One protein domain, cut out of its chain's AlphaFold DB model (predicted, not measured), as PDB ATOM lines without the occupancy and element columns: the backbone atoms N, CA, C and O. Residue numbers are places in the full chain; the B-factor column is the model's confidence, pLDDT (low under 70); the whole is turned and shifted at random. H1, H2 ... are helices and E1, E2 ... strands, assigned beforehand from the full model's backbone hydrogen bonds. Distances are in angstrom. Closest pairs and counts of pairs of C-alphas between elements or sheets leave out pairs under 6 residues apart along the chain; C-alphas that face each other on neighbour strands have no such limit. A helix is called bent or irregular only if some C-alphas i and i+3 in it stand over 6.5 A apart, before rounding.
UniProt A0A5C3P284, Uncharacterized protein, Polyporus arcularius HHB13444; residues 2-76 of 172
ATOM      1  N   ALA A   2      19.017 -52.087  14.435       50.09
ATOM      2  CA  ALA A   2      19.512 -51.129  15.427       50.09
ATOM      3  C   ALA A   2      19.916 -49.791  14.768       50.09
ATOM      4  O   ALA A   2      19.698 -49.614  13.576       50.09
ATOM      5  N   SER A   3      20.443 -48.847  15.558       71.06
ATOM      6  CA  SER A   3      21.032 -47.583  15.077       71.06
ATOM      7  C   SER A   3      21.927 -47.810  13.853       71.06
ATOM      8  O   SER A   3      22.712 -48.755  13.885       71.06
ATOM      9  N   ILE A   4      21.835 -46.941  12.836       79.81
ATOM     10  CA  ILE A   4      22.688 -46.984  11.632       79.81
ATOM     11  C   ILE A   4      24.166 -47.051  12.028       79.81
ATOM     12  O   ILE A   4      24.584 -46.325  12.936       79.81
ATOM     13  N   GLN A   5      24.920 -47.907  11.342       83.75
ATOM     14  CA  GLN A   5      26.360 -48.110  11.486       83.75
ATOM     15  C   GLN A   5      27.116 -47.713  10.209       83.75
ATOM     16  O   GLN A   5      26.533 -47.556   9.136       83.75
ATOM     17  N   LEU A   6      28.434 -47.551  10.330       84.69
ATOM     18  CA  LEU A   6      29.314 -47.394   9.172       84.69
ATOM     19  C   LEU A   6      29.283 -48.662   8.308       84.69
ATOM     20  O   LEU A   6      29.289 -49.773   8.838       84.69
ATOM     21  N   GLY A   7      29.257 -48.485   6.989       85.38
ATOM     22  CA  GLY A   7      29.123 -49.560   6.003       85.38
ATOM     23  C   GLY A   7      27.685 -50.023   5.757       85.38
ATOM     24  O   GLY A   7      27.459 -50.814   4.841       85.38
ATOM     25  N   ASP A   8      26.698 -49.531   6.521       88.50
ATOM     26  CA  ASP A   8      25.294 -49.833   6.240       88.50
ATOM     27  C   ASP A   8      24.911 -49.317   4.848       88.50
ATOM     28  O   ASP A   8      25.234 -48.190   4.464       88.50
ATOM     29  N   GLN A   9      24.171 -50.144   4.112       90.81
ATOM     30  CA  GLN A   9      23.644 -49.803   2.801       90.81
ATOM     31  C   GLN A   9      22.155 -49.466   2.885       90.81
ATOM     32  O   GLN A   9      21.350 -50.240   3.406       90.81
ATOM     33  N   LEU A  10      21.780 -48.309   2.347       89.00
ATOM     34  CA  LEU A  10      20.418 -47.780   2.336       89.00
ATOM     35  C   LEU A  10      19.887 -47.650   0.904       89.00
ATOM     36  O   LEU A  10      20.657 -47.650  -0.056       89.00
ATOM     37  N   ASP A  11      18.562 -47.521   0.781       89.88
ATOM     38  CA  ASP A  11      17.840 -47.377  -0.496       89.88
ATOM     39  C   ASP A  11      18.275 -48.430  -1.534       89.88
ATOM     40  O   ASP A  11      18.832 -48.117  -2.581       89.88
ATOM     41  N   HIS A  12      18.081 -49.711  -1.197       89.12
ATOM     42  CA  HIS A  12      18.414 -50.850  -2.065       89.12
ATOM     43  C   HIS A  12      19.890 -50.931  -2.501       89.12
ATOM     44  O   HIS A  12      20.185 -51.340  -3.621       89.12
ATOM     45  N   GLY A  13      20.828 -50.565  -1.622       87.19
ATOM     46  CA  GLY A  13      22.262 -50.643  -1.927       87.19
ATOM     47  C   GLY A  13      22.832 -49.389  -2.583       87.19
ATOM     48  O   GLY A  13      24.019 -49.348  -2.889       87.19
ATOM     49  N   ARG A  14      22.007 -48.358  -2.792       90.38
ATOM     50  CA  ARG A  14      22.433 -47.117  -3.433       90.38
ATOM     51  C   ARG A  14      23.352 -46.277  -2.554       90.38
ATOM     52  O   ARG A  14      24.299 -45.702  -3.076       90.38
ATOM     53  N   TYR A  15      23.057 -46.166  -1.262       90.81
ATOM     54  CA  TYR A  15      23.793 -45.281  -0.359       90.81
ATOM     55  C   TYR A  15      24.541 -46.084   0.697       90.81
ATOM     56  O   TYR A  15      23.912 -46.692   1.558       90.81
ATOM     57  N   GLU A  16      25.868 -46.060   0.658       90.94
ATOM     58  CA  GLU A  16      26.722 -46.671   1.681       90.94
ATOM     59  C   GLU A  16      27.132 -45.614   2.712       90.94
ATOM     60  O   GLU A  16      27.682 -44.578   2.342       90.94
ATOM     61  N   ILE A  17      26.883 -45.850   4.001       89.12
ATOM     62  CA  ILE A  17      27.262 -44.913   5.067       89.12
ATOM     63  C   ILE A  17      28.772 -44.955   5.304       89.12
ATOM     64  O   ILE A  17      29.314 -45.968   5.736       89.12
ATOM     65  N   VAL A  18      29.444 -43.824   5.090       86.38
ATOM     66  CA  VAL A  18      30.908 -43.717   5.189       86.38
ATOM     67  C   VAL A  18      31.344 -43.040   6.482       86.38
ATOM     68  O   VAL A  18      32.364 -43.405   7.055       86.38
ATOM     69  N   CYS A  19      30.594 -42.044   6.954       83.19
ATOM     70  CA  CYS A  19      30.962 -41.286   8.147       83.19
ATOM     71  C   CYS A  19      29.730 -40.705   8.847       83.19
ATOM     72  O   CYS A  19      28.747 -40.345   8.201       83.19
ATOM     73  N   THR A  20      29.788 -40.566  10.173       83.81
ATOM     74  CA  THR A  20      28.808 -39.770  10.922       83.81
ATOM     75  C   THR A  20      29.287 -38.323  10.977       83.81
ATOM     76  O   THR A  20      30.357 -38.049  11.508       83.81
ATOM     77  N   LEU A  21      28.494 -37.391  10.446       79.19
ATOM     78  CA  LEU A  21      28.823 -35.959  10.448       79.19
ATOM     79  C   LEU A  21      28.333 -35.252  11.715       79.19
ATOM     80  O   LEU A  21      28.856 -34.206  12.090       79.19
ATOM     81  N   GLY A  22      27.319 -35.812  12.374       75.25
ATOM     82  CA  GLY A  22      26.849 -35.333  13.666       75.25
ATOM     83  C   GLY A  22      25.358 -35.539  13.871       75.25
ATOM     84  O   GLY A  22      24.711 -36.360  13.221       75.25
ATOM     85  N   TYR A  23      24.812 -34.766  14.797       73.88
ATOM     86  CA  TYR A  23      23.419 -34.822  15.213       73.88
ATOM     87  C   TYR A  23      22.870 -33.405  15.354       73.88
ATOM     88  O   TYR A  23      23.536 -32.484  15.827       73.88
ATOM     89  N   ARG A  24      21.627 -33.232  14.920       70.62
ATOM     90  CA  ARG A  24      20.777 -32.079  15.210       70.62
ATOM     91  C   ARG A  24      19.664 -32.537  16.145       70.62
ATOM     92  O   ARG A  24      19.475 -33.730  16.356       70.62
ATOM     93  N   THR A  25      18.898 -31.583  16.663       71.62
ATOM     94  CA  THR A  25      17.876 -31.781  17.703       71.62
ATOM     95  C   THR A  25      16.967 -32.995  17.496       71.62
ATOM     96  O   THR A  25      16.586 -33.616  18.476       71.62
ATOM     97  N   ALA A  26      16.630 -33.360  16.257       75.00
ATOM     98  CA  ALA A  26      15.770 -34.510  15.965       75.00
ATOM     99  C   ALA A  26      16.303 -35.415  14.838       75.00
ATOM    100  O   ALA A  26      15.554 -36.220  14.287       75.00
ATOM    101  N   SER A  27      17.573 -35.278  14.449       80.06
ATOM    102  CA  SER A  27      18.110 -36.003  13.292       80.06
ATOM    103  C   SER A  27      19.592 -36.290  13.427       80.06
ATOM    104  O   SER A  27      20.368 -35.417  13.799       80.06
ATOM    105  N   ASN A  28      19.995 -37.470  12.990       84.88
ATOM    106  CA  ASN A  28      21.395 -37.797  12.765       84.88
ATOM    107  C   ASN A  28      21.757 -37.482  11.308       84.88
ATOM    108  O   ASN A  28      20.920 -37.621  10.413       84.88
ATOM    109  N   VAL A  29      22.992 -37.047  11.086       86.56
ATOM    110  CA  VAL A  29      23.518 -36.671   9.774       86.56
ATOM    111  C   VAL A  29      24.727 -37.545   9.474       86.56
ATOM    112  O   VAL A  29      25.652 -37.644  10.283       86.56
ATOM    113  N   TRP A  30      24.721 -38.158   8.297       88.69
ATOM    114  CA  TRP A  30      25.785 -39.030   7.820       88.69
ATOM    115  C   TRP A  30      26.256 -38.577   6.447       88.69
ATOM    116  O   TRP A  30      25.471 -38.048   5.661       88.69
ATOM    117  N   LEU A  31      27.528 -38.827   6.168       87.81
ATOM    118  CA  LEU A  31      28.068 -38.823   4.821       87.81
ATOM    119  C   LEU A  31      27.883 -40.222   4.236       87.81
ATOM    120  O   LEU A  31      28.250 -41.214   4.875       87.81
ATOM    121  N   ALA A  32      27.328 -40.291   3.031       89.94
ATOM    122  CA  ALA A  32      27.107 -41.537   2.319       89.94
ATOM    123  C   ALA A  32      27.675 -41.460   0.902       89.94
ATOM    124  O   ALA A  32      27.604 -40.410   0.265       89.94
ATOM    125  N   ARG A  33      28.210 -42.575   0.407       88.00
ATOM    126  CA  ARG A  33      28.632 -42.733  -0.987       88.00
ATOM    127  C   ARG A  33      27.421 -43.146  -1.826       88.00
ATOM    128  O   ARG A  33      26.761 -44.123  -1.479       88.00
ATOM    129  N   ASP A  34      27.126 -42.413  -2.902       88.94
ATOM    130  CA  ASP A  34      26.117 -42.819  -3.895       88.94
ATOM    131  C   ASP A  34      26.760 -43.771  -4.910       88.94
ATOM    132  O   ASP A  34      27.701 -43.415  -5.613       88.94
ATOM    133  N   MET A  35      26.248 -44.996  -4.980       83.44
ATOM    134  CA  MET A  35      26.753 -46.067  -5.839       83.44
ATOM    135  C   MET A  35      26.150 -46.037  -7.253       83.44
ATOM    136  O   MET A  35      26.464 -46.896  -8.073       83.44
ATOM    137  N   THR A  36      25.252 -45.088  -7.549       77.94
ATOM    138  CA  THR A  36      24.430 -45.093  -8.776       77.94
ATOM    139  C   THR A  36      24.467 -43.788  -9.572       77.94
ATOM    140  O   THR A  36      23.592 -43.583 -10.410       77.94
ATOM    141  N   THR A  37      25.438 -42.905  -9.313       65.62
ATOM    142  CA  THR A  37      25.495 -41.509  -9.785       65.62
ATOM    143  C   THR A  37      24.876 -41.280 -11.171       65.62
ATOM    144  O   THR A  37      25.478 -41.557 -12.207       65.62
ATOM    145  N   VAL A  38      23.672 -40.700 -11.181       57.84
ATOM    146  CA  VAL A  38      23.058 -40.088 -12.364       57.84
ATOM    147  C   VAL A  38      23.103 -38.582 -12.160       57.84
ATOM    148  O   VAL A  38      22.414 -38.042 -11.292       57.84
ATOM    149  N   VAL A  39      23.911 -37.888 -12.962       56.31
ATOM    150  CA  VAL A  39      23.966 -36.424 -12.954       56.31
ATOM    151  C   VAL A  39      22.673 -35.892 -13.571       56.31
ATOM    152  O   VAL A  39      22.498 -35.892 -14.788       56.31
ATOM    153  N   LEU A  40      21.743 -35.444 -12.730       53.94
ATOM    154  CA  LEU A  40      20.549 -34.751 -13.201       53.94
ATOM    155  C   LEU A  40      20.916 -33.304 -13.544       53.94
ATOM    156  O   LEU A  40      21.338 -32.534 -12.676       53.94
ATOM    157  N   SER A  41      20.744 -32.918 -14.811       49.69
ATOM    158  CA  SER A  41      20.908 -31.525 -15.222       49.69
ATOM    159  C   SER A  41      19.779 -30.680 -14.623       49.69
ATOM    160  O   SER A  41      18.589 -30.968 -14.772       49.69
ATOM    161  N   ARG A  42      20.142 -29.624 -13.888       56.19
ATOM    162  CA  ARG A  42      19.172 -28.672 -13.337       56.19
ATOM    163  C   ARG A  42      19.011 -27.525 -14.331       56.19
ATOM    164  O   ARG A  42      19.883 -26.676 -14.442       56.19
ATOM    165  N   SER A  43      17.874 -27.470 -15.022       55.62
ATOM    166  CA  SER A  43      17.395 -26.223 -15.630       55.62
ATOM    167  C   SER A  43      16.883 -25.309 -14.508       55.62
ATOM    168  O   SER A  43      16.111 -25.757 -13.653       55.62
ATOM    169  N   THR A  44      17.332 -24.053 -14.447       60.56
ATOM    170  CA  THR A  44      16.865 -23.077 -13.447       60.56
ATOM    171  C   THR A  44      15.960 -22.037 -14.108       60.56
ATOM    172  O   THR A  44      16.275 -21.501 -15.165       60.56
ATOM    173  N   ARG A  45      14.797 -21.762 -13.494       80.94
ATOM    174  CA  ARG A  45      13.899 -20.657 -13.894       80.94
ATOM    175  C   ARG A  45      14.049 -19.419 -13.001       80.94
ATOM    176  O   ARG A  45      13.673 -18.335 -13.427       80.94
ATOM    177  N   HIS A  46      14.596 -19.574 -11.790       90.62
ATOM    178  CA  HIS A  46      14.772 -18.505 -10.805       90.62
ATOM    179  C   HIS A  46      16.224 -18.472 -10.295       90.62
ATOM    180  O   HIS A  46      16.716 -19.528  -9.884       90.62
ATOM    181  N   PRO A  47      16.906 -17.308 -10.270       93.19
ATOM    182  CA  PRO A  47      18.309 -17.213  -9.848       93.19
ATOM    183  C   PRO A  47      18.506 -17.636  -8.387       93.19
ATOM    184  O   PRO A  47      19.461 -18.318  -8.058       93.19
ATOM    185  N   GLY A  48      17.547 -17.345  -7.509       94.06
ATOM    186  CA  GLY A  48      17.616 -17.752  -6.103       94.06
ATOM    187  C   GLY A  48      17.581 -19.253  -5.810       94.06
ATOM    188  O   GLY A  48      17.894 -19.651  -4.691       94.06
ATOM    189  N   ARG A  49      17.238 -20.097  -6.793       91.88
ATOM    190  CA  ARG A  49      17.152 -21.548  -6.589       91.88
ATOM    191  C   ARG A  49      18.492 -22.175  -6.215       91.88
ATOM    192  O   ARG A  49      18.525 -23.122  -5.439       91.88
ATOM    193  N   GLU A  50      19.588 -21.658  -6.759       90.62
ATOM    194  CA  GLU A  50      20.931 -22.185  -6.486       90.62
ATOM    195  C   GLU A  50      21.405 -21.910  -5.050       90.62
ATOM    196  O   GLU A  50      22.325 -22.559  -4.563       90.62
ATOM    197  N   HIS A  51      20.742 -20.985  -4.353       93.69
ATOM    198  CA  HIS A  51      21.061 -20.590  -2.984       93.69
ATOM    199  C   HIS A  51      20.135 -21.235  -1.937       93.69
ATOM    200  O   HIS A  51      20.189 -20.874  -0.762       93.69
ATOM    201  N   VAL A  52      19.291 -22.190  -2.343       92.50
ATOM    202  CA  VAL A  52      18.453 -22.998  -1.448       92.50
ATOM    203  C   VAL A  52      18.888 -24.458  -1.518       92.50
ATOM    204  O   VAL A  52      19.017 -25.040  -2.596       92.50
ATOM    205  N   VAL A  53      19.084 -25.065  -0.346       90.25
ATOM    206  CA  VAL A  53      19.342 -26.502  -0.231       90.25
ATOM    207  C   VAL A  53      18.068 -27.254  -0.599       90.25
ATOM    208  O   VAL A  53      17.056 -27.158   0.091       90.25
ATOM    209  N   GLU A  54      18.124 -28.006  -1.692       85.06
ATOM    210  CA  GLU A  54      17.054 -28.903  -2.116       85.06
ATOM    211  C   GLU A  54      17.507 -30.346  -1.894       85.06
ATOM    212  O   GLU A  54      18.587 -30.729  -2.349       85.06
ATOM    213  N   ALA A  55      16.660 -31.140  -1.235       86.00
ATOM    214  CA  ALA A  55      16.870 -32.575  -1.131       86.00
ATOM    215  C   ALA A  55      16.865 -33.196  -2.527       86.00
ATOM    216  O   ALA A  55      15.894 -33.066  -3.273       86.00
ATOM    217  N   GLU A  56      17.945 -33.893  -2.867       85.19
ATOM    218  CA  GLU A  56      18.033 -34.642  -4.118       85.19
ATOM    219  C   GLU A  56      17.072 -35.831  -4.104       85.19
ATOM    220  O   GLU A  56      16.511 -36.214  -5.132       85.19
ATOM    221  N   ARG A  57      16.874 -36.413  -2.918       87.56
ATOM    222  CA  ARG A  57      15.975 -37.540  -2.686       87.56
ATOM    223  C   ARG A  57      15.508 -37.562  -1.239       87.56
ATOM    224  O   ARG A  57      16.205 -37.104  -0.334       87.56
ATOM    225  N   PHE A  58      14.353 -38.175  -1.018       90.56
ATOM    226  CA  PHE A  58      13.985 -38.693   0.288       90.56
ATOM    227  C   PHE A  58      13.429 -40.114   0.169       90.56
ATOM    228  O   PHE A  58      12.879 -40.485  -0.867       90.56
ATOM    229  N   PHE A  59      13.583 -40.906   1.224       92.12
ATOM    230  CA  PHE A  59      13.003 -42.245   1.341       92.12
ATOM    231  C   PHE A  59      12.723 -42.575   2.810       92.12
ATOM    232  O   PHE A  59      13.205 -41.889   3.713       92.12
ATOM    233  N   ILE A  60      11.913 -43.602   3.059       89.38
ATOM    234  CA  ILE A  60      11.537 -44.035   4.409       89.38
ATOM    235  C   ILE A  60      12.202 -45.376   4.699       89.38
ATOM    236  O   ILE A  60      12.184 -46.277   3.866       89.38
ATOM    237  N   THR A  61      12.784 -45.503   5.890       87.19
ATOM    238  CA  THR A  61      13.359 -46.760   6.389       87.19
ATOM    239  C   THR A  61      12.723 -47.141   7.712       87.19
ATOM    240  O   THR A  61      12.692 -46.309   8.622       87.19
ATOM    241  N   ASP A  62      12.314 -48.395   7.859       86.25
ATOM    242  CA  ASP A  62      11.805 -48.908   9.128       86.25
ATOM    243  C   ASP A  62      12.935 -49.349  10.059       86.25
ATOM    244  O   ASP A  62      13.923 -49.965   9.652       86.25
ATOM    245  N   SER A  63      12.788 -49.041  11.345       81.69
ATOM    246  CA  SER A  63      13.667 -49.520  12.406       81.69
ATOM    247  C   SER A  63      12.857 -50.116  13.554       81.69
ATOM    248  O   SER A  63      11.631 -50.033  13.597       81.69
ATOM    249  N   LYS A  64      13.553 -50.687  14.544       82.75
ATOM    250  CA  LYS A  64      12.897 -51.159  15.776       82.75
ATOM    251  C   LYS A  64      12.248 -50.028  16.595       82.75
ATOM    252  O   LYS A  64      11.504 -50.315  17.523       82.75
ATOM    253  N   TYR A  65      12.557 -48.771  16.272       84.06
ATOM    254  CA  TYR A  65      12.020 -47.570  16.910       84.06
ATOM    255  C   TYR A  65      10.948 -46.866  16.057       84.06
ATOM    256  O   TYR A  65      10.501 -45.784  16.428       84.06
ATOM    257  N   GLY A  66      10.538 -47.466  14.935       84.94
ATOM    258  CA  GLY A  66       9.557 -46.912  14.002       84.94
ATOM    259  C   GLY A  66      10.160 -46.521  12.653       84.94
ATOM    260  O   GLY A  66      11.332 -46.784  12.369       84.94
ATOM    261  N   SER A  67       9.335 -45.911  11.807       86.62
ATOM    262  CA  SER A  67       9.727 -45.451  10.475       86.62
ATOM    263  C   SER A  67      10.470 -44.119  10.551       86.62
ATOM    264  O   SER A  67      10.054 -43.191  11.245       86.62
ATOM    265  N   HIS A  68      11.564 -44.003   9.805       86.44
ATOM    266  CA  HIS A  68      12.396 -42.805   9.747       86.44
ATOM    267  C   HIS A  68      12.466 -42.280   8.315       86.44
ATOM    268  O   HIS A  68      12.891 -43.006   7.414       86.44
ATOM    269  N   ILE A  69      12.106 -41.010   8.115       90.12
ATOM    270  CA  ILE A  69      12.377 -40.292   6.863       90.12
ATOM    271  C   ILE A  69      13.876 -40.000   6.765       90.12
ATOM    272  O   ILE A  69      14.511 -39.567   7.729       90.12
ATOM    273  N   ARG A  70      14.434 -40.222   5.578       90.06
ATOM    274  CA  ARG A  70      15.823 -39.948   5.213       90.06
ATOM    275  C   ARG A  70      15.834 -38.911   4.107       90.06
ATOM    276  O   ARG A  70      15.182 -39.117   3.090       90.06
ATOM    277  N   PHE A  71      16.578 -37.830   4.303       90.69
ATOM    278  CA  PHE A  71      16.839 -36.834   3.268       90.69
ATOM    279  C   PHE A  71      18.263 -37.012   2.754       90.69
ATOM    280  O   PHE A  71      19.193 -37.131   3.550       90.69
ATOM    281  N   VAL A  72      18.417 -37.008   1.434       90.25
ATOM    282  CA  VAL A  72      19.710 -37.047   0.753       90.25
ATOM    283  C   VAL A  72      19.953 -35.683   0.136       90.25
ATOM    284  O   VAL A  72      19.110 -35.160  -0.593       90.25
ATOM    285  N   ASN A  73      21.110 -35.115   0.442       88.38
ATOM    286  CA  ASN A  73      21.589 -33.865  -0.118       88.38
ATOM    287  C   ASN A  73      23.016 -34.068  -0.614       88.38
ATOM    288  O   ASN A  73      23.716 -34.964  -0.136       88.38
ATOM    289  N   ARG A  74      23.466 -33.164  -1.484       85.56
ATOM    290  CA  ARG A  74      24.899 -32.995  -1.724       85.56
ATOM    291  C   ARG A  74      25.619 -32.667  -0.417       85.56
ATOM    292  O   ARG A  74      25.011 -32.037   0.459       85.56
ATOM    293  N   PRO A  75      26.888 -33.074  -0.278       83.62
ATOM    294  CA  PRO A  75      27.699 -32.613   0.827       83.62
ATOM    295  C   PRO A  75      27.800 -31.082   0.807       83.62
ATOM    296  O   PRO A  75      27.827 -30.425  -0.238       83.62
ATOM    297  N   PHE A  76      27.784 -30.521   2.010       85.50
ATOM    298  CA  PHE A  76      28.065 -29.120   2.276       85.50
ATOM    299  C   PHE A  76      29.155 -29.081   3.334       85.50
ATOM    300  O   PHE A  76      29.164 -29.927   4.232       85.50
TER     301      PHE A  76
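What this domain is: This is residues 2 to 76 of the 172 residues of an uncharacterized protein of Polyporus arcularius HHB13444 (UniProt A0A5C3P284). Two hairpins of strands, E1 with E2 and E3 with E4, make a loose body, and a long loop leads out from it to short helix H1, with residues 43 to 49 sticking out. The 75 printed residues hold E1, E2, H1, E3 and E4 in chain order, in two antiparallel two-stranded sheets; mostly strand, with under half of the residues in named elements. The whole is only just loose, close to compact, with a radius of gyration of the C-alphas of 14.0 A and spans of 42 by 29 by 21 A.

Where its parts are: E1, residues 15 to 24, begins at C-alpha 15 (23.793, -45.281, -0.359) and is 20.6 A long; E2, residues 27 to 34, 20.1 A. E3, residues 57 to 63, and E4, residues 66 to 72, are 19.4 A each; E4 ends at C-alpha 72 (19.710, -37.047, 0.753). H1, residues 47 to 51, 8.1 A, is only just irregular: C-alphas 47 and 50 are 6.55 A apart.

How they stand to each other: In hairpin E1 and E2, N 16 and O 33 are 3.0 A apart, within hydrogen-bond range; E1 bends by 85 degrees at residue 18. In hairpin E3 and E4, N 59 and O 70 are 3.0 A apart, also within range. E2 and E4 are near each other, with 11 pairs of C-alphas within 10 A. H1 has 0 of 1 O i to N i+4 pairs within range, and 1 of 2 O i to N i+3 pairs.

The domain as a whole: The C-alphas farthest apart, of Pro 47 and Lys 64, are 42.9 A apart. The printed part has no cut; the link from E2 to H1 is long. Residue 2 and residues 37 to 44 are under pLDDT 70.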